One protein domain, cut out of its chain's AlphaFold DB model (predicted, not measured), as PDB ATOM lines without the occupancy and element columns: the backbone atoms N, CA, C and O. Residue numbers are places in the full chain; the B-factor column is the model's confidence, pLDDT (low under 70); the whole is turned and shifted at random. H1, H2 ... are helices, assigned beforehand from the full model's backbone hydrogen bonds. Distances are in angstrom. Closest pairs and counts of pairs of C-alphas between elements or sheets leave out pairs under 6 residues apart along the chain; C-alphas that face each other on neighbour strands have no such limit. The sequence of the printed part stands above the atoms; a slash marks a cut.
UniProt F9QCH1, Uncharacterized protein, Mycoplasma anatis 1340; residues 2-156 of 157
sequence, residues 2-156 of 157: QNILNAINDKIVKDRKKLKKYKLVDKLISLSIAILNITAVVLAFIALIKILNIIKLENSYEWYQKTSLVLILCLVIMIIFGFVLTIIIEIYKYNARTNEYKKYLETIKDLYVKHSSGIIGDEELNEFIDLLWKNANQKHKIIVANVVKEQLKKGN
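AT A GLANCE: This is residues 2 to 156 of the 157 residues of an uncharacterized protein of Mycoplasma anatis 1340 (UniProt F9QCH1). Two long helices, H2 and H3, make a narrow V-shaped hairpin, and the short helices H1, H4 and H5 form a small head at its open end, H5 bridging both arms. The printed part has 155 residues with five named helices, H1 to H5 in order, and no named strand: all helix, extended, radius of gyration of the C-alphas 25.7 A, spans 83 by 28 by 28 A.

IN THESE COORDINATES: H1 is residues 2 to 14, from C-alpha 2 at (-66.193, 4.234, 43.443). H2, residues 16 to 58, is 63.0 A long; H3, residues 67 to 116, 73.0 A. H4 is residues 122 to 135; H5, residues 138 to 154, ends at (-70.160, 14.686, 44.048).

HOW THE PARTS SIT: H1 touches H5, C-alphas Leu 5 and Val 148 closest at 5.9 A. H2 residues 37 to 51 touch H3, Ala 44 to Val 76 closest, 5.3 A between C-alphas, at a shallow tilt of 24 degrees, opposite ways. H5 touches H3, closest C-alphas Tyr 101 and Ile 143, 6.0 A. H2 and H4 are apart. Every O i to N i+4 pair is within hydrogen-bond range in H2 to H5, 8 of 9 in H1.

THE WHOLE: C-alphas Asn 59 and Gly 118, the farthest apart, are 83.9 A apart. The printed part has no cut and no long link. Residues 2 to 3, 59 to 61 and 155 to 156 have pLDDT under 70.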
ATOM      1  N   GLN A   2     -66.891   4.344  42.151       68.94
ATOM      2  CA  GLN A   2     -66.193   4.234  43.443       68.94
ATOM      3  C   GLN A   2     -64.900   3.400  43.404       68.94
ATOM      4  O   GLN A   2     -63.894   3.866  43.919       68.94
ATOM      5  N   ASN A   3     -64.890   2.213  42.783       69.19
ATOM      6  CA  ASN A   3     -63.732   1.301  42.841       69.19
ATOM      7  C   ASN A   3     -62.457   1.921  42.240       69.19
ATOM      8  O   ASN A   3     -61.398   1.886  42.859       69.19
ATOM      9  N   ILE A   4     -62.585   2.593  41.092       71.19
ATOM     10  CA  ILE A   4     -61.485   3.318  40.432       71.19
ATOM     11  C   ILE A   4     -61.026   4.505  41.274       71.19
ATOM     12  O   ILE A   4     -59.830   4.723  41.468       71.19
ATOM     13  N   LEU A   5     -61.981   5.278  41.799       74.38
ATOM     14  CA  LEU A   5     -61.673   6.428  42.644       74.38
ATOM     15  C   LEU A   5     -60.955   5.999  43.929       74.38
ATOM     16  O   LEU A   5     -60.030   6.688  44.351       74.38
ATOM     17  N   ASN A   6     -61.324   4.856  44.508       77.06
ATOM     18  CA  ASN A   6     -60.694   4.291  45.697       77.06
ATOM     19  C   ASN A   6     -59.269   3.799  45.402       77.06
ATOM     20  O   ASN A   6     -58.348   4.180  46.121       77.06
ATOM     21  N   ALA A   7     -59.057   3.077  44.296       75.31
ATOM     22  CA  ALA A   7     -57.727   2.621  43.882       75.31
ATOM     23  C   ALA A   7     -56.745   3.789  43.669       75.31
ATOM     24  O   ALA A   7     -55.586   3.741  44.092       75.31
ATOM     25  N   ILE A   8     -57.213   4.887  43.061       76.50
ATOM     26  CA  ILE A   8     -56.406   6.104  42.904       76.50
ATOM     27  C   ILE A   8     -56.230   6.819  44.257       76.50
ATOM     28  O   ILE A   8     -55.137   7.303  44.567       76.50
ATOM     29  N   ASN A   9     -57.273   6.872  45.092       79.75
ATOM     30  CA  ASN A   9     -57.223   7.495  46.415       79.75
ATOM     31  C   ASN A   9     -56.207   6.823  47.347       79.75
ATOM     32  O   ASN A   9     -55.474   7.525  48.040       79.75
ATOM     33  N   ASP A  10     -56.067   5.502  47.307       82.50
ATOM     34  CA  ASP A  10     -55.074   4.789  48.114       82.50
ATOM     35  C   ASP A  10     -53.639   5.183  47.747       82.50
ATOM     36  O   ASP A  10     -52.792   5.397  48.623       82.50
ATOM     37  N   LYS A  11     -53.361   5.382  46.452       80.88
ATOM     38  CA  LYS A  11     -52.063   5.894  45.980       80.88
ATOM     39  C   LYS A  11     -51.839   7.346  46.427       80.88
ATOM     40  O   LYS A  11     -50.746   7.692  46.880       80.88
ATOM     41  N   ILE A  12     -52.882   8.182  46.397       82.12
ATOM     42  CA  ILE A  12     -52.843   9.566  46.907       82.12
ATOM     43  C   ILE A  12     -52.552   9.595  48.413       82.12
ATOM     44  O   ILE A  12     -51.778  10.438  48.879       82.12
ATOM     45  N   VAL A  13     -53.163   8.695  49.186       83.81
ATOM     46  CA  VAL A  13     -52.967   8.597  50.638       83.81
ATOM     47  C   VAL A  13     -51.532   8.185  50.961       83.81
ATOM     48  O   VAL A  13     -50.914   8.815  51.825       83.81
ATOM     49  N   LYS A  14     -50.966   7.217  50.228       84.50
ATOM     50  CA  LYS A  14     -49.553   6.818  50.357       84.50
ATOM     51  C   LYS A  14     -48.598   7.993  50.105       84.50
ATOM     52  O   LYS A  14     -47.699   8.240  50.906       84.50
ATOM     53  N   ASP A  15     -48.855   8.797  49.073       82.94
ATOM     54  CA  ASP A  15     -48.010   9.946  48.705       82.94
ATOM     55  C   ASP A  15     -48.363  11.259  49.447       82.94
ATOM     56  O   ASP A  15     -47.748  12.309  49.217       82.94
ATOM     57  N   ARG A  16     -49.323  11.243  50.384       81.62
ATOM     58  CA  ARG A  16     -49.947  12.449  50.965       81.62
ATOM     59  C   ARG A  16     -48.957  13.440  51.570       81.62
ATOM     60  O   ARG A  16     -49.086  14.648  51.355       81.62
ATOM     61  N   LYS A  17     -47.967  12.961  52.336       81.00
ATOM     62  CA  LYS A  17     -46.950  13.829  52.965       81.00
ATOM     63  C   LYS A  17     -46.096  14.536  51.907       81.00
ATOM     64  O   LYS A  17     -45.828  15.729  52.050       81.00
ATOM     65  N   LYS A  18     -45.712  13.825  50.842       80.50
ATOM     66  CA  LYS A  18     -44.905  14.364  49.738       80.50
ATOM     67  C   LYS A  18     -45.700  15.408  48.951       80.50
ATOM     68  O   LYS A  18     -45.233  16.532  48.796       80.50
ATOM     69  N   LEU A  19     -46.944  15.087  48.590       82.19
ATOM     70  CA  LEU A  19     -47.842  15.998  47.871       82.19
ATOM     71  C   LEU A  19     -48.157  17.269  48.675       82.19
ATOM     72  O   LEU A  19     -48.190  18.364  48.115       82.19
ATOM     73  N   LYS A  20     -48.345  17.158  50.000       82.06
ATOM     74  CA  LYS A  20     -48.593  18.319  50.871       82.06
ATOM     75  C   LYS A  20     -47.390  19.264  50.921       82.06
ATOM     76  O   LYS A  20     -47.586  20.474  50.838       82.06
ATOM     77  N   LYS A  21     -46.167  18.726  51.024       81.12
ATOM     78  CA  LYS A  21     -44.931  19.525  50.997       81.12
ATOM     79  C   LYS A  21     -44.777  20.257  49.667       81.12
ATOM     80  O   LYS A  21     -44.627  21.472  49.675       81.12
ATOM     81  N   TYR A  22     -44.908  19.548  48.546       82.06
ATOM     82  CA  TYR A  22     -44.811  20.162  47.217       82.06
ATOM     83  C   TYR A  22     -45.849  21.259  47.005       82.06
ATOM     84  O   TYR A  22     -45.499  22.343  46.557       82.06
ATOM     85  N   LYS A  23     -47.108  21.027  47.392       79.81
ATOM     86  CA  LYS A  23     -48.164  22.040  47.282       79.81
ATOM     87  C   LYS A  23     -47.865  23.297  48.105       79.81
ATOM     88  O   LYS A  23     -48.217  24.397  47.689       79.81
ATOM     89  N   LEU A  24     -47.263  23.137  49.282       82.00
ATOM     90  CA  LEU A  24     -46.923  24.257  50.156       82.00
ATOM     91  C   LEU A  24     -45.744  25.055  49.594       82.00
ATOM     92  O   LEU A  24     -45.827  26.277  49.535       82.00
ATOM     93  N   VAL A  25     -44.703  24.369  49.118       81.75
ATOM     94  CA  VAL A  25     -43.549  24.997  48.455       81.75
ATOM     95  C   VAL A  25     -43.980  25.731  47.184       81.75
ATOM     96  O   VAL A  25     -43.635  26.895  47.028       81.75
ATOM     97  N   ASP A  26     -44.793  25.103  46.329       78.06
ATOM     98  CA  ASP A  26     -45.328  25.722  45.107       78.06
ATOM     99  C   ASP A  26     -46.101  27.008  45.438       78.06
ATOM    100  O   ASP A  26     -45.843  28.061  44.865       78.06
ATOM    101  N   LYS A  27     -46.975  26.965  46.455       77.94
ATOM    102  CA  LYS A  27     -47.738  28.140  46.900       77.94
ATOM    103  C   LYS A  27     -46.841  29.258  47.440       77.94
ATOM    104  O   LYS A  27     -47.117  30.423  47.163       77.94
ATOM    105  N   LEU A  28     -45.812  28.924  48.221       79.31
ATOM    106  CA  LEU A  28     -44.873  29.912  48.756       79.31
ATOM    107  C   LEU A  28     -44.071  30.574  47.637       79.31
ATOM    108  O   LEU A  28     -43.998  31.795  47.606       79.31
ATOM    109  N   ILE A  29     -43.552  29.792  46.687       78.06
ATOM    110  CA  ILE A  29     -42.813  30.319  45.534       78.06
ATOM    111  C   ILE A  29     -43.710  31.236  44.697       78.06
ATOM    112  O   ILE A  29     -43.311  32.356  44.385       78.06
ATOM    113  N   SER A  30     -44.938  30.810  44.380       72.62
ATOM    114  CA  SER A  30     -45.891  31.651  43.643       72.62
ATOM    115  C   SER A  30     -46.205  32.954  44.382       72.62
ATOM    116  O   SER A  30     -46.264  34.008  43.755       72.62
ATOM    117  N   LEU A  31     -46.372  32.902  45.708       77.25
ATOM    118  CA  LEU A  31     -46.618  34.093  46.518       77.25
ATOM    119  C   LEU A  31     -45.404  35.032  46.527       77.25
ATOM    120  O   LEU A  31     -45.571  36.235  46.350       77.25
ATOM    121  N   SER A  32     -44.191  34.496  46.682       76.00
ATOM    122  CA  SER A  32     -42.955  35.280  46.631       76.00
ATOM    123  C   SER A  32     -42.784  35.977  45.284       76.00
ATOM    124  O   SER A  32     -42.473  37.162  45.254       76.00
ATOM    125  N   ILE A  33     -43.052  35.280  44.176       78.38
ATOM    126  CA  ILE A  33     -43.017  35.866  42.830       78.38
ATOM    127  C   ILE A  33     -44.056  36.988  42.703       78.38
ATOM    128  O   ILE A  33     -43.744  38.052  42.175       78.38
ATOM    129  N   ALA A  34     -45.279  36.780  43.199       76.81
ATOM    130  CA  ALA A  34     -46.322  37.801  43.158       76.81
ATOM    131  C   ALA A  34     -45.921  39.061  43.944       76.81
ATOM    132  O   ALA A  34     -46.040  40.167  43.421       76.81
ATOM    133  N   ILE A  35     -45.392  38.894  45.162       81.12
ATOM    134  CA  ILE A  35     -44.918  40.008  45.994       81.12
ATOM    135  C   ILE A  35     -43.779  40.751  45.291       81.12
ATOM    136  O   ILE A  35     -43.864  41.965  45.145       81.12
ATOM    137  N   LEU A  36     -42.762  40.037  44.797       80.25
ATOM    138  CA  LEU A  36     -41.622  40.643  44.099       80.25
ATOM    139  C   LEU A  36     -42.057  41.448  42.873       80.25
ATOM    140  O   LEU A  36     -41.580  42.563  42.675       80.25
ATOM    141  N   ASN A  37     -42.992  40.919  42.082       79.31
ATOM    142  CA  ASN A  37     -43.523  41.630  40.923       79.31
ATOM    143  C   ASN A  37     -44.291  42.892  41.322       79.31
ATOM    144  O   ASN A  37     -44.075  43.945  40.726       79.31
ATOM    145  N   ILE A  38     -45.144  42.824  42.348       81.12
ATOM    146  CA  ILE A  38     -45.864  44.003  42.852       81.12
ATOM    147  C   ILE A  38     -44.867  45.053  43.353       81.12
ATOM    148  O   ILE A  38     -44.977  46.225  42.998       81.12
ATOM    149  N   THR A  39     -43.863  44.644  44.131       84.75
ATOM    150  CA  THR A  39     -42.825  45.550  44.628       84.75
ATOM    151  C   THR A  39     -42.044  46.196  43.483       84.75
ATOM    152  O   THR A  39     -41.832  47.406  43.512       84.75
ATOM    153  N   ALA A  40     -41.668  45.435  42.451       81.88
ATOM    154  CA  ALA A  40     -40.965  45.964  41.282       81.88
ATOM    155  C   ALA A  40     -41.789  47.034  40.545       81.88
ATOM    156  O   ALA A  40     -41.255  48.086  40.195       81.88
ATOM    157  N   VAL A  41     -43.095  46.810  40.374       81.06
ATOM    158  CA  VAL A  41     -44.004  47.791  39.759       81.06
ATOM    159  C   VAL A  41     -44.112  49.056  40.601       81.06
ATOM    160  O   VAL A  41     -43.999  50.155  40.064       81.06
ATOM    161  N   VAL A  42     -44.296  48.918  41.917       85.94
ATOM    162  CA  VAL A  42     -44.392  50.069  42.827       85.94
ATOM    163  C   VAL A  42     -43.107  50.898  42.781       85.94
ATOM    164  O   VAL A  42     -43.170  52.120  42.650       85.94
ATOM    165  N   LEU A  43     -41.940  50.249  42.818       83.81
ATOM    166  CA  LEU A  43     -40.646  50.926  42.712       83.81
ATOM    167  C   LEU A  43     -40.473  51.638  41.365       83.81
ATOM    168  O   LEU A  43     -40.035  52.788  41.343       83.81
ATOM    169  N   ALA A  44     -40.858  50.999  40.258       81.44
ATOM    170  CA  ALA A  44     -40.806  51.608  38.931       81.44
ATOM    171  C   ALA A  44     -41.715  52.843  38.831       81.44
ATOM    172  O   ALA A  44     -41.311  53.864  38.275       81.44
ATOM    173  N   PHE A  45     -42.907  52.787  39.428       83.44
ATOM    174  CA  PHE A  45     -43.837  53.913  39.445       83.44
ATOM    175  C   PHE A  45     -43.300  55.089  40.275       83.44
ATOM    176  O   PHE A  45     -43.336  56.237  39.831       83.44
ATOM    177  N   ILE A  46     -42.731  54.810  41.452       86.50
ATOM    178  CA  ILE A  46     -42.075  55.825  42.292       86.50
ATOM    179  C   ILE A  46     -40.896  56.466  41.549       86.50
ATOM    180  O   ILE A  46     -40.734  57.688  41.587       86.50
ATOM    181  N   ALA A  47     -40.081  55.661  40.860       83.00
ATOM    182  CA  ALA A  47     -38.963  56.155  40.064       83.00
ATOM    183  C   ALA A  47     -39.441  57.082  38.936       83.00
ATOM    184  O   ALA A  47     -38.905  58.179  38.790       83.00
ATOM    185  N   LEU A  48     -40.495  56.695  38.207       82.38
ATOM    186  CA  LEU A  48     -41.092  57.519  37.155       82.38
ATOM    187  C   LEU A  48     -41.541  58.885  37.686       82.38
ATOM    188  O   LEU A  48     -41.204  59.916  37.111       82.38
ATOM    189  N   ILE A  49     -42.269  58.899  38.807       84.69
ATOM    190  CA  ILE A  49     -42.757  60.139  39.424       84.69
ATOM    191  C   ILE A  49     -41.584  61.035  39.828       84.69
ATOM    192  O   ILE A  49     -41.608  62.236  39.557       84.69
ATOM    193  N   LYS A  50     -40.540  60.468  40.447       83.62
ATOM    194  CA  LYS A  50     -39.346  61.237  40.823       83.62
ATOM    195  C   LYS A  50     -38.661  61.858  39.609       83.62
ATOM    196  O   LYS A  50     -38.310  63.032  39.664       83.62
ATOM    197  N   ILE A  51     -38.515  61.109  38.519       81.25
ATOM    198  CA  ILE A  51     -37.913  61.603  37.273       81.25
ATOM    199  C   ILE A  51     -38.745  62.740  36.684       81.25
ATOM    200  O   ILE A  51     -38.200  63.794  36.370       81.25
ATOM    201  N   LEU A  52     -40.065  62.567  36.593       81.00
ATOM    202  CA  LEU A  52     -40.966  63.600  36.078       81.00
ATOM    203  C   LEU A  52     -40.917  64.876  36.923       81.00
ATOM    204  O   LEU A  52     -40.938  65.973  36.373       81.00
ATOM    205  N   ASN A  53     -40.820  64.745  38.247       82.12
ATOM    206  CA  ASN A  53     -40.678  65.896  39.133       82.12
ATOM    207  C   ASN A  53     -39.336  66.611  38.940       82.12
ATOM    208  O   ASN A  53     -39.331  67.836  38.903       82.12
ATOM    209  N   ILE A  54     -38.229  65.881  38.764       79.19
ATOM    210  CA  ILE A  54     -36.911  66.474  38.473       79.19
ATOM    211  C   ILE A  54     -36.949  67.245  37.149       79.19
ATOM    212  O   ILE A  54     -36.531  68.397  37.105       79.19
ATOM    213  N   ILE A  55     -37.514  66.648  36.095       77.44
ATOM    214  CA  ILE A  55     -37.638  67.287  34.775       77.44
ATOM    215  C   ILE A  55     -38.478  68.571  34.863       77.44
ATOM    216  O   ILE A  55     -38.104  69.594  34.292       77.44
ATOM    217  N   LYS A  56     -39.590  68.539  35.612       77.25
ATOM    218  CA  LYS A  56     -40.438  69.720  35.843       77.25
ATOM    219  C   LYS A  56     -39.723  70.816  36.638       77.25
ATOM    220  O   LYS A  56     -39.890  71.985  36.315       77.25
ATOM    221  N   LEU A  57     -38.949  70.453  37.663       78.00
ATOM    222  CA  LEU A  57     -38.206  71.396  38.508       78.00
ATOM    223  C   LEU A  57     -37.045  72.063  37.768       78.00
ATOM    224  O   LEU A  57     -36.819  73.254  37.952       78.00
ATOM    225  N   GLU A  58     -36.328  71.323  36.922       73.31
ATOM    226  CA  GLU A  58     -35.235  71.885  36.119       73.31
ATOM    227  C   GLU A  58     -35.732  72.745  34.944       73.31
ATOM    228  O   GLU A  58     -34.918  73.401  34.301       73.31
ATOM    229  N   ASN A  59     -37.043  72.741  34.643       66.00
ATOM    230  CA  ASN A  59     -37.673  73.419  33.497       66.00
ATOM    231  C   ASN A  59     -36.899  73.210  32.175       66.00
ATOM    232  O   ASN A  59     -36.877  74.055  31.279       66.00
ATOM    233  N   SER A  60     -36.205  72.074  32.089       63.03
ATOM    234  CA  SER A  60     -35.218  71.797  31.059       63.03
ATOM    235  C   SER A  60     -35.896  71.009  29.951       63.03
ATOM    236  O   SER A  60     -36.159  69.812  30.077       63.03
ATOM    237  N   TYR A  61     -36.161  71.685  28.834       65.00
ATOM    238  CA  TYR A  61     -36.603  71.036  27.599       65.00
ATOM    239  C   TYR A  61     -35.551  70.059  27.037       65.00
ATOM    240  O   TYR A  61     -35.889  69.234  26.195       65.00
ATOM    241  N   GLU A  62     -34.308  70.087  27.535       72.56
ATOM    242  CA  GLU A  62     -33.178  69.257  27.087       72.56
ATOM    243  C   GLU A  62     -32.918  68.020  27.961       72.56
ATOM    244  O   GLU A  62     -31.876  67.375  27.844       72.56
ATOM    245  N   TRP A  63     -33.859  67.631  28.825       72.50
ATOM    246  CA  TRP A  63     -33.716  66.446  29.684       72.50
ATOM    247  C   TRP A  63     -33.346  65.163  28.910       72.50
ATOM    248  O   TRP A  63     -32.664  64.293  29.452       72.50
ATOM    249  N   TYR A  64     -33.750  65.059  27.639       72.94
ATOM    250  CA  TYR A  64     -33.451  63.935  26.745       72.94
ATOM    251  C   TYR A  64     -31.969  63.848  26.343       72.94
ATOM    252  O   TYR A  64     -31.518  62.795  25.902       72.94
ATOM    253  N   GLN A  65     -31.193  64.924  26.504       77.44
ATOM    254  CA  GLN A  65     -29.749  64.915  26.264       77.44
ATOM    255  C   GLN A  65     -28.981  64.284  27.433       77.44
ATOM    256  O   GLN A  65     -27.870  63.782  27.258       77.44
ATOM    257  N   LYS A  66     -29.578  64.239  28.633       81.19
ATOM    258  CA  LYS A  66     -28.988  63.554  29.787       81.19
ATOM    259  C   LYS A  66     -29.192  62.045  29.628       81.19
ATOM    260  O   LYS A  66     -30.245  61.505  29.968       81.19
ATOM    261  N   THR A  67     -28.155  61.347  29.162       79.06
ATOM    262  CA  THR A  67     -28.164  59.888  28.934       79.06
ATOM    263  C   THR A  67     -28.665  59.098  30.146       79.06
ATOM    264  O   THR A  67     -29.395  58.123  29.987       79.06
ATOM    265  N   SER A  68     -28.337  59.535  31.366       77.25
ATOM    266  CA  SER A  68     -28.808  58.903  32.603       77.25
ATOM    267  C   SER A  68     -30.335  58.928  32.740       77.25
ATOM    268  O   SER A  68     -30.923  57.911  33.093       77.25
ATOM    269  N   LEU A  69     -30.998  60.041  32.412       77.38
ATOM    270  CA  LEU A  69     -32.458  60.151  32.488       77.38
ATOM    271  C   LEU A  69     -33.145  59.286  31.429       77.38
ATOM    272  O   LEU A  69     -34.119  58.603  31.742       77.38
ATOM    273  N   VAL A  70     -32.608  59.257  30.205       80.94
ATOM    274  CA  VAL A  70     -33.123  58.404  29.122       80.94
ATOM    275  C   VAL A  70     -33.002  56.923  29.484       80.94
ATOM    276  O   VAL A  70     -33.965  56.173  29.336       80.94
ATOM    277  N   LEU A  71     -31.852  56.502  30.023       79.31
ATOM    278  CA  LEU A  71     -31.638  55.120  30.457       79.31
ATOM    279  C   LEU A  71     -32.599  54.715  31.577       79.31
ATOM    280  O   LEU A  71     -33.173  53.627  31.518       79.31
ATOM    281  N   ILE A  72     -32.817  55.580  32.573       81.25
ATOM    282  CA  ILE A  72     -33.752  55.277  33.662       81.25
ATOM    283  C   ILE A  72     -35.194  55.221  33.133       81.25
ATOM    284  O   ILE A  72     -35.944  54.325  33.518       81.25
ATOM    285  N   LEU A  73     -35.584  56.112  32.215       81.19
ATOM    286  CA  LEU A  73     -36.907  56.074  31.589       81.19
ATOM    287  C   LEU A  73     -37.129  54.766  30.812       81.19
ATOM    288  O   LEU A  73     -38.148  54.101  31.011       81.19
ATOM    289  N   CYS A  74     -36.163  54.354  29.984       84.62
ATOM    290  CA  CYS A  74     -36.202  53.067  29.285       84.62
ATOM    291  C   CYS A  74     -36.312  51.887  30.258       84.62
ATOM    292  O   CYS A  74     -37.115  50.980  30.035       84.62
ATOM    293  N   LEU A  75     -35.548  51.911  31.352       81.56
ATOM    294  CA  LEU A  75     -35.576  50.866  32.373       81.56
ATOM    295  C   LEU A  75     -36.952  50.766  33.047       81.56
ATOM    296  O   LEU A  75     -37.486  49.670  33.194       81.56
ATOM    297  N   VAL A  76     -37.569  51.898  33.389       84.19
ATOM    298  CA  VAL A  76     -38.924  51.935  33.959       84.19
ATOM    299  C   VAL A  76     -39.958  51.373  32.979       84.19
ATOM    300  O   VAL A  76     -40.784  50.549  33.375       84.19
ATOM    301  N   ILE A  77     -39.894  51.756  31.699       83.31
ATOM    302  CA  ILE A  77     -40.790  51.225  30.659       83.31
ATOM    303  C   ILE A  77     -40.618  49.706  30.524       83.31
ATOM    304  O   ILE A  77     -41.614  48.981  30.477       83.31
ATOM    305  N   MET A  78     -39.378  49.203  30.519       83.31
ATOM    306  CA  MET A  78     -39.110  47.763  30.468       83.31
ATOM    307  C   MET A  78     -39.650  47.015  31.691       83.31
ATOM    308  O   MET A  78     -40.191  45.922  31.526       83.31
ATOM    309  N   ILE A  79     -39.569  47.587  32.898       84.62
ATOM    310  CA  ILE A  79     -40.146  46.972  34.106       84.62
ATOM    311  C   ILE A  79     -41.672  46.879  33.989       84.62
ATOM    312  O   ILE A  79     -42.247  45.822  34.262       84.62
ATOM    313  N   ILE A  80     -42.334  47.950  33.540       81.00
ATOM    314  CA  ILE A  80     -43.791  47.959  33.338       81.00
ATOM    315  C   ILE A  80     -44.189  46.920  32.282       81.00
ATOM    316  O   ILE A  80     -45.112  46.133  32.499       81.00
ATOM    317  N   PHE A  81     -43.475  46.867  31.157       84.12
ATOM    318  CA  PHE A  81     -43.743  45.894  30.100       84.12
ATOM    319  C   PHE A  81     -43.514  44.449  30.569       84.12
ATOM    320  O   PHE A  81     -44.344  43.573  30.317       84.12
ATOM    321  N   GLY A  82     -42.436  44.201  31.318       84.25
ATOM    322  CA  GLY A  82     -42.152  42.902  31.930       84.25
ATOM    323  C   GLY A  82     -43.253  42.454  32.894       84.25
ATOM    324  O   GLY A  82     -43.624  41.277  32.916       84.25
ATOM    325  N   PHE A  83     -43.845  43.387  33.639       82.25
ATOM    326  CA  PHE A  83     -44.994  43.096  34.490       82.25
ATOM    327  C   PHE A  83     -46.232  42.683  33.681       82.25
ATOM    328  O   PHE A  83     -46.859  41.671  34.000       82.25
ATOM    329  N   VAL A  84     -46.554  43.399  32.598       82.44
ATOM    330  CA  VAL A  84     -47.679  43.043  31.712       82.44
ATOM    331  C   VAL A  84     -47.481  41.655  31.097       82.44
ATOM    332  O   VAL A  84     -48.392  40.826  31.143       82.44
ATOM    333  N   LEU A  85     -46.279  41.358  30.588       82.56
ATOM    334  CA  LEU A  85     -45.936  40.023  30.085       82.56
ATOM    335  C   LEU A  85     -46.118  38.943  31.154       82.56
ATOM    336  O   LEU A  85     -46.639  37.866  30.866       82.56
ATOM    337  N   THR A  86     -45.738  39.236  32.396       83.38
ATOM    338  CA  THR A  86     -45.900  38.303  33.514       83.38
ATOM    339  C   THR A  86     -47.373  37.991  33.779       83.38
ATOM    340  O   THR A  86     -47.717  36.822  33.954       83.38
ATOM    341  N   ILE A  87     -48.260  38.994  33.740       81.75
ATOM    342  CA  ILE A  87     -49.711  38.781  33.861       81.75
ATOM    343  C   ILE A  87     -50.220  37.876  32.732       81.75
ATOM    344  O   ILE A  87     -50.928  36.904  32.999       81.75
ATOM    345  N   ILE A  88     -49.837  38.158  31.483       80.81
ATOM    346  CA  ILE A  88     -50.257  37.366  30.314       80.81
ATOM    347  C   ILE A  88     -49.817  35.904  30.460       80.81
ATOM    348  O   ILE A  88     -50.616  34.987  30.253       80.81
ATOM    349  N   ILE A  89     -48.566  35.677  30.864       80.19
ATOM    350  CA  ILE A  89     -48.021  34.335  31.097       80.19
ATOM    351  C   ILE A  89     -48.797  33.616  32.204       80.19
ATOM    352  O   ILE A  89     -49.067  32.420  32.084       80.19
ATOM    353  N   GLU A  90     -49.168  34.312  33.276       78.50
ATOM    354  CA  GLU A  90     -49.889  33.696  34.388       78.50
ATOM    355  C   GLU A  90     -51.323  33.309  34.000       78.50
ATOM    356  O   GLU A  90     -51.769  32.202  34.313       78.50
ATOM    357  N   ILE A  91     -52.012  34.148  33.217       77.50
ATOM    358  CA  ILE A  91     -53.322  33.820  32.630       77.50
ATOM    359  C   ILE A  91     -53.205  32.600  31.706       77.50
ATOM    360  O   ILE A  91     -54.001  31.661  31.800       77.50
ATOM    361  N   TYR A  92     -52.187  32.571  30.842       80.56
ATOM    362  CA  TYR A  92     -51.942  31.439  29.949       80.56
ATOM    363  C   TYR A  92     -51.706  30.137  30.730       80.56
ATOM    364  O   TYR A  92     -52.326  29.109  30.444       80.56
ATOM    365  N   LYS A  93     -50.868  30.178  31.776       76.38
ATOM    366  CA  LYS A  93     -50.613  29.031  32.662       76.38
ATOM    367  C   LYS A  93     -51.877  28.563  33.380       76.38
ATOM    368  O   LYS A  93     -52.065  27.354  33.541       76.38
ATOM    369  N   TYR A  94     -52.734  29.484  33.818       76.25
ATOM    370  CA  TYR A  94     -54.003  29.149  34.463       76.25
ATOM    371  C   TYR A  94     -54.941  28.387  33.513       76.25
ATOM    372  O   TYR A  94     -55.486  27.336  33.873       76.25
ATOM    373  N   ASN A  95     -55.061  28.852  32.268       73.31
ATOM    374  CA  ASN A  95     -55.852  28.174  31.242       73.31
ATOM    375  C   ASN A  95     -55.283  26.791  30.897       73.31
ATOM    376  O   ASN A  95     -56.032  25.812  30.858       73.31
ATOM    377  N   ALA A  96     -53.962  26.675  30.732       77.44
ATOM    378  CA  ALA A  96     -53.302  25.391  30.490       77.44
ATOM    379  C   ALA A  96     -53.570  24.383  31.625       77.44
ATOM    380  O   ALA A  96     -53.956  23.242  31.366       77.44
ATOM    381  N   ARG A  97     -53.473  24.820  32.890       78.19
ATOM    382  CA  ARG A  97     -53.764  23.985  34.070       78.19
ATOM    383  C   ARG A  97     -55.224  23.513  34.098       78.19
ATOM    384  O   ARG A  97     -55.501  22.382  34.497       78.19
ATOM    385  N   THR A  98     -56.155  24.356  33.654       78.19
ATOM    386  CA  THR A  98     -57.580  23.998  33.535       78.19
ATOM    387  C   THR A  98     -57.798  22.926  32.464       78.19
ATOM    388  O   THR A  98     -58.592  22.005  32.659       78.19
ATOM    389  N   ASN A  99     -57.069  23.002  31.350       82.62
ATOM    390  CA  ASN A  99     -57.148  22.007  30.285       82.62
ATOM    391  C   ASN A  99     -56.558  20.651  30.716       82.62
ATOM    392  O   ASN A  99     -57.172  19.609  30.495       82.62
ATOM    393  N   GLU A 100     -55.414  20.658  31.409       82.38
ATOM    394  CA  GLU A 100     -54.831  19.451  32.012       82.38
ATOM    395  C   GLU A 100     -55.803  18.781  32.991       82.38
ATOM    396  O   GLU A 100     -56.008  17.570  32.926       82.38
ATOM    397  N   TYR A 101     -56.452  19.565  33.861       84.19
ATOM    398  CA  TYR A 101     -57.479  19.057  34.773       84.19
ATOM    399  C   TYR A 101     -58.607  18.339  34.016       84.19
ATOM    400  O   TYR A 101     -58.961  17.212  34.370       84.19
ATOM    401  N   LYS A 102     -59.143  18.956  32.953       83.81
ATOM    402  CA  LYS A 102     -60.198  18.347  32.126       83.81
ATOM    403  C   LYS A 102     -59.731  17.041  31.490       83.81
ATOM    404  O   LYS A 102     -60.466  16.062  31.531       83.81
ATOM    405  N   LYS A 103     -58.503  17.004  30.966       87.00
ATOM    406  CA  LYS A 103     -57.933  15.801  30.349       87.00
ATOM    407  C   LYS A 103     -57.886  14.632  31.335       87.00
ATOM    408  O   LYS A 103     -58.376  13.558  31.012       87.00
ATOM    409  N   TYR A 104     -57.377  14.850  32.550       85.69
ATOM    410  CA  TYR A 104     -57.341  13.803  33.578       85.69
ATOM    411  C   TYR A 104     -58.735  13.339  34.002       85.69
ATOM    412  O   TYR A 104     -58.942  12.144  34.209       85.69
ATOM    413  N   LEU A 105     -59.691  14.262  34.117       84.06
ATOM    414  CA  LEU A 105     -61.076  13.921  34.428       84.06
ATOM    415  C   LEU A 105     -61.697  13.026  33.350       84.06
ATOM    416  O   LEU A 105     -62.288  12.002  33.687       84.06
ATOM    417  N   GLU A 106     -61.558  13.394  32.079       86.88
ATOM    418  CA  GLU A 106     -62.093  12.605  30.968       86.88
ATOM    419  C   GLU A 106     -61.403  11.241  30.857       86.88
ATOM    420  O   GLU A 106     -62.082  10.237  30.685       86.88
ATOM    421  N   THR A 107     -60.086  11.151  31.081       87.75
ATOM    422  CA  THR A 107     -59.387   9.855  31.115       87.75
ATOM    423  C   THR A 107     -59.905   8.942  32.232       87.75
ATOM    424  O   THR A 107     -60.122   7.757  32.003       87.75
ATOM    425  N   ILE A 108     -60.140   9.474  33.437       85.38
ATOM    426  CA  ILE A 108     -60.693   8.679  34.547       85.38
ATOM    427  C   ILE A 108     -62.118   8.202  34.226       85.38
ATOM    428  O   ILE A 108     -62.474   7.074  34.566       85.38
ATOM    429  N   LYS A 109     -62.933   9.034  33.566       84.69
ATOM    430  CA  LYS A 109     -64.279   8.644  33.119       84.69
ATOM    431  C   LYS A 109     -64.240   7.576  32.027       84.69
ATOM    432  O   LYS A 109     -65.010   6.629  32.110       84.69
ATOM    433  N   ASP A 110     -63.357   7.707  31.043       88.62
ATOM    434  CA  ASP A 110     -63.209   6.732  29.957       88.62
ATOM    435  C   ASP A 110     -62.799   5.353  30.493       88.62
ATOM    436  O   ASP A 110     -63.449   4.351  30.195       88.62
ATOM    437  N   LEU A 111     -61.796   5.308  31.380       86.06
ATOM    438  CA  LEU A 111     -61.400   4.071  32.067       86.06
ATOM    439  C   LEU A 111     -62.564   3.462  32.856       86.06
ATOM    440  O   LEU A 111     -62.744   2.246  32.856       86.06
ATOM    441  N   TYR A 112     -63.387   4.299  33.491       84.12
ATOM    442  CA  TYR A 112     -64.583   3.831  34.179       84.12
ATOM    443  C   TYR A 112     -65.613   3.212  33.239       84.12
ATOM    444  O   TYR A 112     -66.106   2.123  33.527       84.12
ATOM    445  N   VAL A 113     -65.928   3.870  32.124       85.12
ATOM    446  CA  VAL A 113     -66.897   3.354  31.150       85.12
ATOM    447  C   VAL A 113     -66.419   2.014  30.586       85.12
ATOM    448  O   VAL A 113     -67.188   1.051  30.586       85.12
ATOM    449  N   LYS A 114     -65.142   1.910  30.200       85.75
ATOM    450  CA  LYS A 114     -64.537   0.669  29.684       85.75
ATOM    451  C   LYS A 114     -64.573  -0.474  30.696       85.75
ATOM    452  O   LYS A 114     -64.912  -1.595  30.335       85.75
ATOM    453  N   HIS A 115     -64.289  -0.192  31.967       84.94
ATOM    454  CA  HIS A 115     -64.376  -1.197  33.030       84.94
ATOM    455  C   HIS A 115     -65.822  -1.634  33.276       84.94
ATOM    456  O   HIS A 115     -66.129  -2.821  33.281       84.94
ATOM    457  N   SER A 116     -66.748  -0.677  33.380       81.25
ATOM    458  CA  SER A 116     -68.166  -0.967  33.638       81.25
ATOM    459  C   SER A 116     -68.878  -1.705  32.502       81.25
ATOM    460  O   SER A 116     -69.890  -2.356  32.737       81.25
ATOM    461  N   SER A 117     -68.352  -1.612  31.279       87.50
ATOM    462  CA  SER A 117     -68.850  -2.337  30.105       87.50
ATOM    463  C   SER A 117     -68.187  -3.706  29.922       87.50
ATOM    464  O   SER A 117     -68.521  -4.414  28.977       87.50
ATOM    465  N   GLY A 118     -67.260  -4.084  30.810       83.81
ATOM    466  CA  GLY A 118     -66.522  -5.344  30.733       83.81
ATOM    467  C   GLY A 118     -65.497  -5.399  29.598       83.81
ATOM    468  O   GLY A 118     -64.985  -6.474  29.307       83.81
ATOM    469  N   ILE A 119     -65.194  -4.261  28.958       87.12
ATOM    470  CA  ILE A 119     -64.168  -4.165  27.906       87.12
ATOM    471  C   ILE A 119     -62.774  -4.365  28.505       87.12
ATOM    472  O   ILE A 119     -61.907  -4.917  27.838       87.12
ATOM    473  N   ILE A 120     -62.571  -3.913  29.748       86.25
ATOM    474  CA  ILE A 120     -61.334  -4.126  30.507       86.25
ATOM    475  C   ILE A 120     -61.635  -4.781  31.856       86.25
ATOM    476  O   ILE A 120     -62.632  -4.449  32.505       86.25
ATOM    477  N   GLY A 121     -60.758  -5.689  32.283       83.62
ATOM    478  CA  GLY A 121     -60.835  -6.359  33.585       83.62
ATOM    479  C   GLY A 121     -60.254  -5.532  34.741       83.62
ATOM    480  O   GLY A 121     -59.690  -4.454  34.544       83.62
ATOM    481  N   ASP A 122     -60.355  -6.052  35.969       80.19
ATOM    482  CA  ASP A 122     -59.805  -5.400  37.172       80.19
ATOM    483  C   ASP A 122     -58.269  -5.274  37.140       80.19
ATOM    484  O   ASP A 122     -57.711  -4.298  37.651       80.19
ATOM    485  N   GLU A 123     -57.573  -6.240  36.535       83.56
ATOM    486  CA  GLU A 123     -56.111  -6.211  36.392       83.56
ATOM    487  C   GLU A 123     -55.659  -5.111  35.425       83.56
ATOM    488  O   GLU A 123     -54.855  -4.257  35.802       83.56
ATOM    489  N   GLU A 124     -56.245  -5.055  34.226       81.44
ATOM    490  CA  GLU A 124     -55.942  -4.029  33.218       81.44
ATOM    491  C   GLU A 124     -56.268  -2.622  33.725       81.44
ATOM    492  O   GLU A 124     -55.504  -1.674  33.535       81.44
ATOM    493  N   LEU A 125     -57.389  -2.471  34.435       80.50
ATOM    494  CA  LEU A 125     -57.759  -1.207  35.055       80.50
ATOM    495  C   LEU A 125     -56.693  -0.735  36.057       80.50
ATOM    496  O   LEU A 125     -56.314   0.441  36.054       80.50
ATOM    497  N   ASN A 126     -56.206  -1.635  36.914       80.50
ATOM    498  CA  ASN A 126     -55.150  -1.316  37.871       80.50
ATOM    499  C   ASN A 126     -53.839  -0.949  37.170       80.50
ATOM    500  O   ASN A 126     -53.173  -0.002  37.598       80.50
ATOM    501  N   GLU A 127     -53.504  -1.626  36.074       85.38
ATOM    502  CA  GLU A 127     -52.325  -1.323  35.268       85.38
ATOM    503  C   GLU A 127     -52.412   0.069  34.625       85.38
ATOM    504  O   GLU A 127     -51.477   0.869  34.745       85.38
ATOM    505  N   PHE A 128     -53.557   0.430  34.035       83.12
ATOM    506  CA  PHE A 128     -53.773   1.766  33.472       83.12
ATOM    507  C   PHE A 128     -53.716   2.864  34.535       83.12
ATOM    508  O   PHE A 128     -53.119   3.921  34.306       83.12
ATOM    509  N   ILE A 129     -54.290   2.623  35.716       83.56
ATOM    510  CA  ILE A 129     -54.197   3.551  36.847       83.56
ATOM    511  C   ILE A 129     -52.739   3.703  37.301       83.56
ATOM    512  O   ILE A 129     -52.300   4.817  37.605       83.56
ATOM    513  N   ASP A 130     -51.971   2.613  37.334       83.25
ATOM    514  CA  ASP A 130     -50.561   2.657  37.706       83.25
ATOM    515  C   ASP A 130     -49.698   3.388  36.684       83.25
ATOM    516  O   ASP A 130     -48.857   4.200  37.075       83.25
ATOM    517  N   LEU A 131     -49.931   3.177  35.390       84.88
ATOM    518  CA  LEU A 131     -49.285   3.937  34.323       84.88
ATOM    519  C   LEU A 131     -49.596   5.429  34.446       84.88
ATOM    520  O   LEU A 131     -48.690   6.265  34.388       84.88
ATOM    521  N   LEU A 132     -50.862   5.773  34.691       83.12
ATOM    522  CA  LEU A 132     -51.305   7.154  34.859       83.12
ATOM    523  C   LEU A 132     -50.645   7.806  36.084       83.12
ATOM    524  O   LEU A 132     -50.218   8.959  36.013       83.12
ATOM    525  N   TRP A 133     -50.480   7.066  37.186       83.56
ATOM    526  CA  TRP A 133     -49.812   7.560  38.394       83.56
ATOM    527  C   TRP A 133     -48.283   7.627  38.270       83.56
ATOM    528  O   TRP A 133     -47.675   8.568  38.784       83.56
ATOM    529  N   LYS A 134     -47.641   6.657  37.607       84.06
ATOM    530  CA  LYS A 134     -46.180   6.615  37.413       84.06
ATOM    531  C   LYS A 134     -45.703   7.691  36.443       84.06
ATOM    532  O   LYS A 134     -44.725   8.371  36.740       84.06
ATOM    533  N   ASN A 135     -46.425   7.891  35.343       80.88
ATOM    534  CA  ASN A 135     -46.078   8.892  34.331       80.88
ATOM    535  C   ASN A 135     -46.447  10.321  34.767       80.88
ATOM    536  O   ASN A 135     -45.940  11.300  34.217       80.88
ATOM    537  N   ALA A 136     -47.305  10.473  35.780       81.62
ATOM    538  CA  ALA A 136     -47.623  11.772  36.349       81.62
ATOM    539  C   ALA A 136     -46.466  12.308  37.212       81.62
ATOM    540  O   ALA A 136     -46.107  11.757  38.256       81.62
ATOM    541  N   ASN A 137     -45.930  13.470  36.830       83.50
ATOM    542  CA  ASN A 137     -45.051  14.241  37.711       83.50
ATOM    543  C   ASN A 137     -45.803  14.722  38.978       83.50
ATOM    544  O   ASN A 137     -47.028  14.647  39.070       83.50
ATOM    545  N   GLN A 138     -45.079  15.258  39.968       79.75
ATOM    546  CA  GLN A 138     -45.658  15.746  41.236       79.75
ATOM    547  C   GLN A 138     -46.842  16.710  41.035       79.75
ATOM    548  O   GLN A 138     -47.845  16.618  41.740       79.75
ATOM    549  N   LYS A 139     -46.741  17.617  40.059       78.88
ATOM    550  CA  LYS A 139     -47.769  18.618  39.755       78.88
ATOM    551  C   LYS A 139     -49.028  17.965  39.178       78.88
ATOM    552  O   LYS A 139     -50.129  18.249  39.643       78.88
ATOM    553  N   HIS A 140     -48.869  17.030  38.248       83.88
ATOM    554  CA  HIS A 140     -49.970  16.255  37.683       83.88
ATOM    555  C   HIS A 140     -50.630  15.340  38.720       83.88
ATOM    556  O   HIS A 140     -51.854  15.273  38.777       83.88
ATOM    557  N   LYS A 141     -49.857  14.721  39.623       85.19
ATOM    558  CA  LYS A 141     -50.406  13.944  40.751       85.19
ATOM    559  C   LYS A 141     -51.310  14.784  41.655       85.19
ATOM    560  O   LYS A 141     -52.327  14.290  42.133       85.19
ATOM    561  N   ILE A 142     -50.981  16.062  41.862       83.12
ATOM    562  CA  ILE A 142     -51.850  16.998  42.596       83.12
ATOM    563  C   ILE A 142     -53.152  17.260  41.822       83.12
ATOM    564  O   ILE A 142     -54.214  17.309  42.441       83.12
ATOM    565  N   ILE A 143     -53.093  17.412  40.495       82.81
ATOM    566  CA  ILE A 143     -54.281  17.599  39.645       82.81
ATOM    567  C   ILE A 143     -55.188  16.368  39.726       82.81
ATOM    568  O   ILE A 143     -56.357  16.509  40.077       82.81
ATOM    569  N   VAL A 144     -54.637  15.169  39.515       83.44
ATOM    570  CA  VAL A 144     -55.356  13.889  39.641       83.44
ATOM    571  C   VAL A 144     -55.993  13.751  41.025       83.44
ATOM    572  O   VAL A 144     -57.170  13.413  41.135       83.44
ATOM    573  N   ALA A 145     -55.265  14.090  42.092       83.12
ATOM    574  CA  ALA A 145     -55.800  14.041  43.449       83.12
ATOM    575  C   ALA A 145     -56.992  14.980  43.674       83.12
ATOM    576  O   ALA A 145     -57.940  14.620  44.375       83.12
ATOM    577  N   ASN A 146     -56.965  16.176  43.082       81.56
ATOM    578  CA  ASN A 146     -58.092  17.103  43.158       81.56
ATOM    579  C   ASN A 146     -59.296  16.580  42.365       81.56
ATOM    580  O   ASN A 146     -60.402  16.607  42.898       81.56
ATOM    581  N   VAL A 147     -59.074  16.050  41.154       83.56
ATOM    582  CA  VAL A 147     -60.119  15.430  40.322       83.56
ATOM    583  C   VAL A 147     -60.825  14.313  41.096       83.56
ATOM    584  O   VAL A 147     -62.044  14.343  41.251       83.56
ATOM    585  N   VAL A 148     -60.066  13.363  41.656       83.00
ATOM    586  CA  VAL A 148     -60.616  12.227  42.415       83.00
ATOM    587  C   VAL A 148     -61.397  12.700  43.638       83.00
ATOM    588  O   VAL A 148     -62.521  12.260  43.872       83.00
ATOM    589  N   LYS A 149     -60.841  13.651  44.398       80.81
ATOM    590  CA  LYS A 149     -61.499  14.200  45.587       80.81
ATOM    591  C   LYS A 149     -62.808  14.918  45.252       80.81
ATOM    592  O   LYS A 149     -63.751  14.849  46.038       80.81
ATOM    593  N   GLU A 150     -62.877  15.629  44.130       81.44
ATOM    594  CA  GLU A 150     -64.107  16.294  43.691       81.44
ATOM    595  C   GLU A 150     -65.166  15.305  43.209       81.44
ATOM    596  O   GLU A 150     -66.334  15.471  43.558       81.44
ATOM    597  N   GLN A 151     -64.778  14.257  42.480       80.19
ATOM    598  CA  GLN A 151     -65.714  13.214  42.049       80.19
ATOM    599  C   GLN A 151     -66.278  12.426  43.240       80.19
ATOM    600  O   GLN A 151     -67.489  12.240  43.322       80.19
ATOM    601  N   LEU A 152     -65.443  12.069  44.224       78.94
ATOM    602  CA  LEU A 152     -65.899  11.426  45.465       78.94
ATOM    603  C   LEU A 152     -66.876  12.303  46.263       78.94
ATOM    604  O   LEU A 152     -67.833  11.798  46.839       78.94
ATOM    605  N   LYS A 153     -66.673  13.627  46.283       79.62
ATOM    606  CA  LYS A 153     -67.607  14.563  46.931       79.62
ATOM    607  C   LYS A 153     -68.942  14.684  46.200       79.62
ATOM    608  O   LYS A 153     -69.954  14.898  46.858       79.62
ATOM    609  N   LYS A 154     -68.941  14.610  44.866       73.94
ATOM    610  CA  LYS A 154     -70.160  14.686  44.048       73.94
ATOM    611  C   LYS A 154     -70.970  13.392  44.082       73.94
ATOM    612  O   LYS A 154     -72.184  13.485  44.070       73.94
ATOM    613  N   GLY A 155     -70.319  12.230  44.165       60.81
ATOM    614  CA  GLY A 155     -70.988  10.926  44.274       60.81
ATOM    615  C   GLY A 155     -71.502  10.565  45.675       60.81
ATOM    616  O   GLY A 155     -72.119   9.520  45.827       60.81
ATOM    617  N   ASN A 156     -71.232  11.396  46.690       50.91
ATOM    618  CA  ASN A 156     -71.755  11.261  48.061       50.91
ATOM    619  C   ASN A 156     -72.973  12.173  48.335       50.91
ATOM    620  O   ASN A 156     -73.365  12.336  49.492       50.91
TER     621      ASN A 156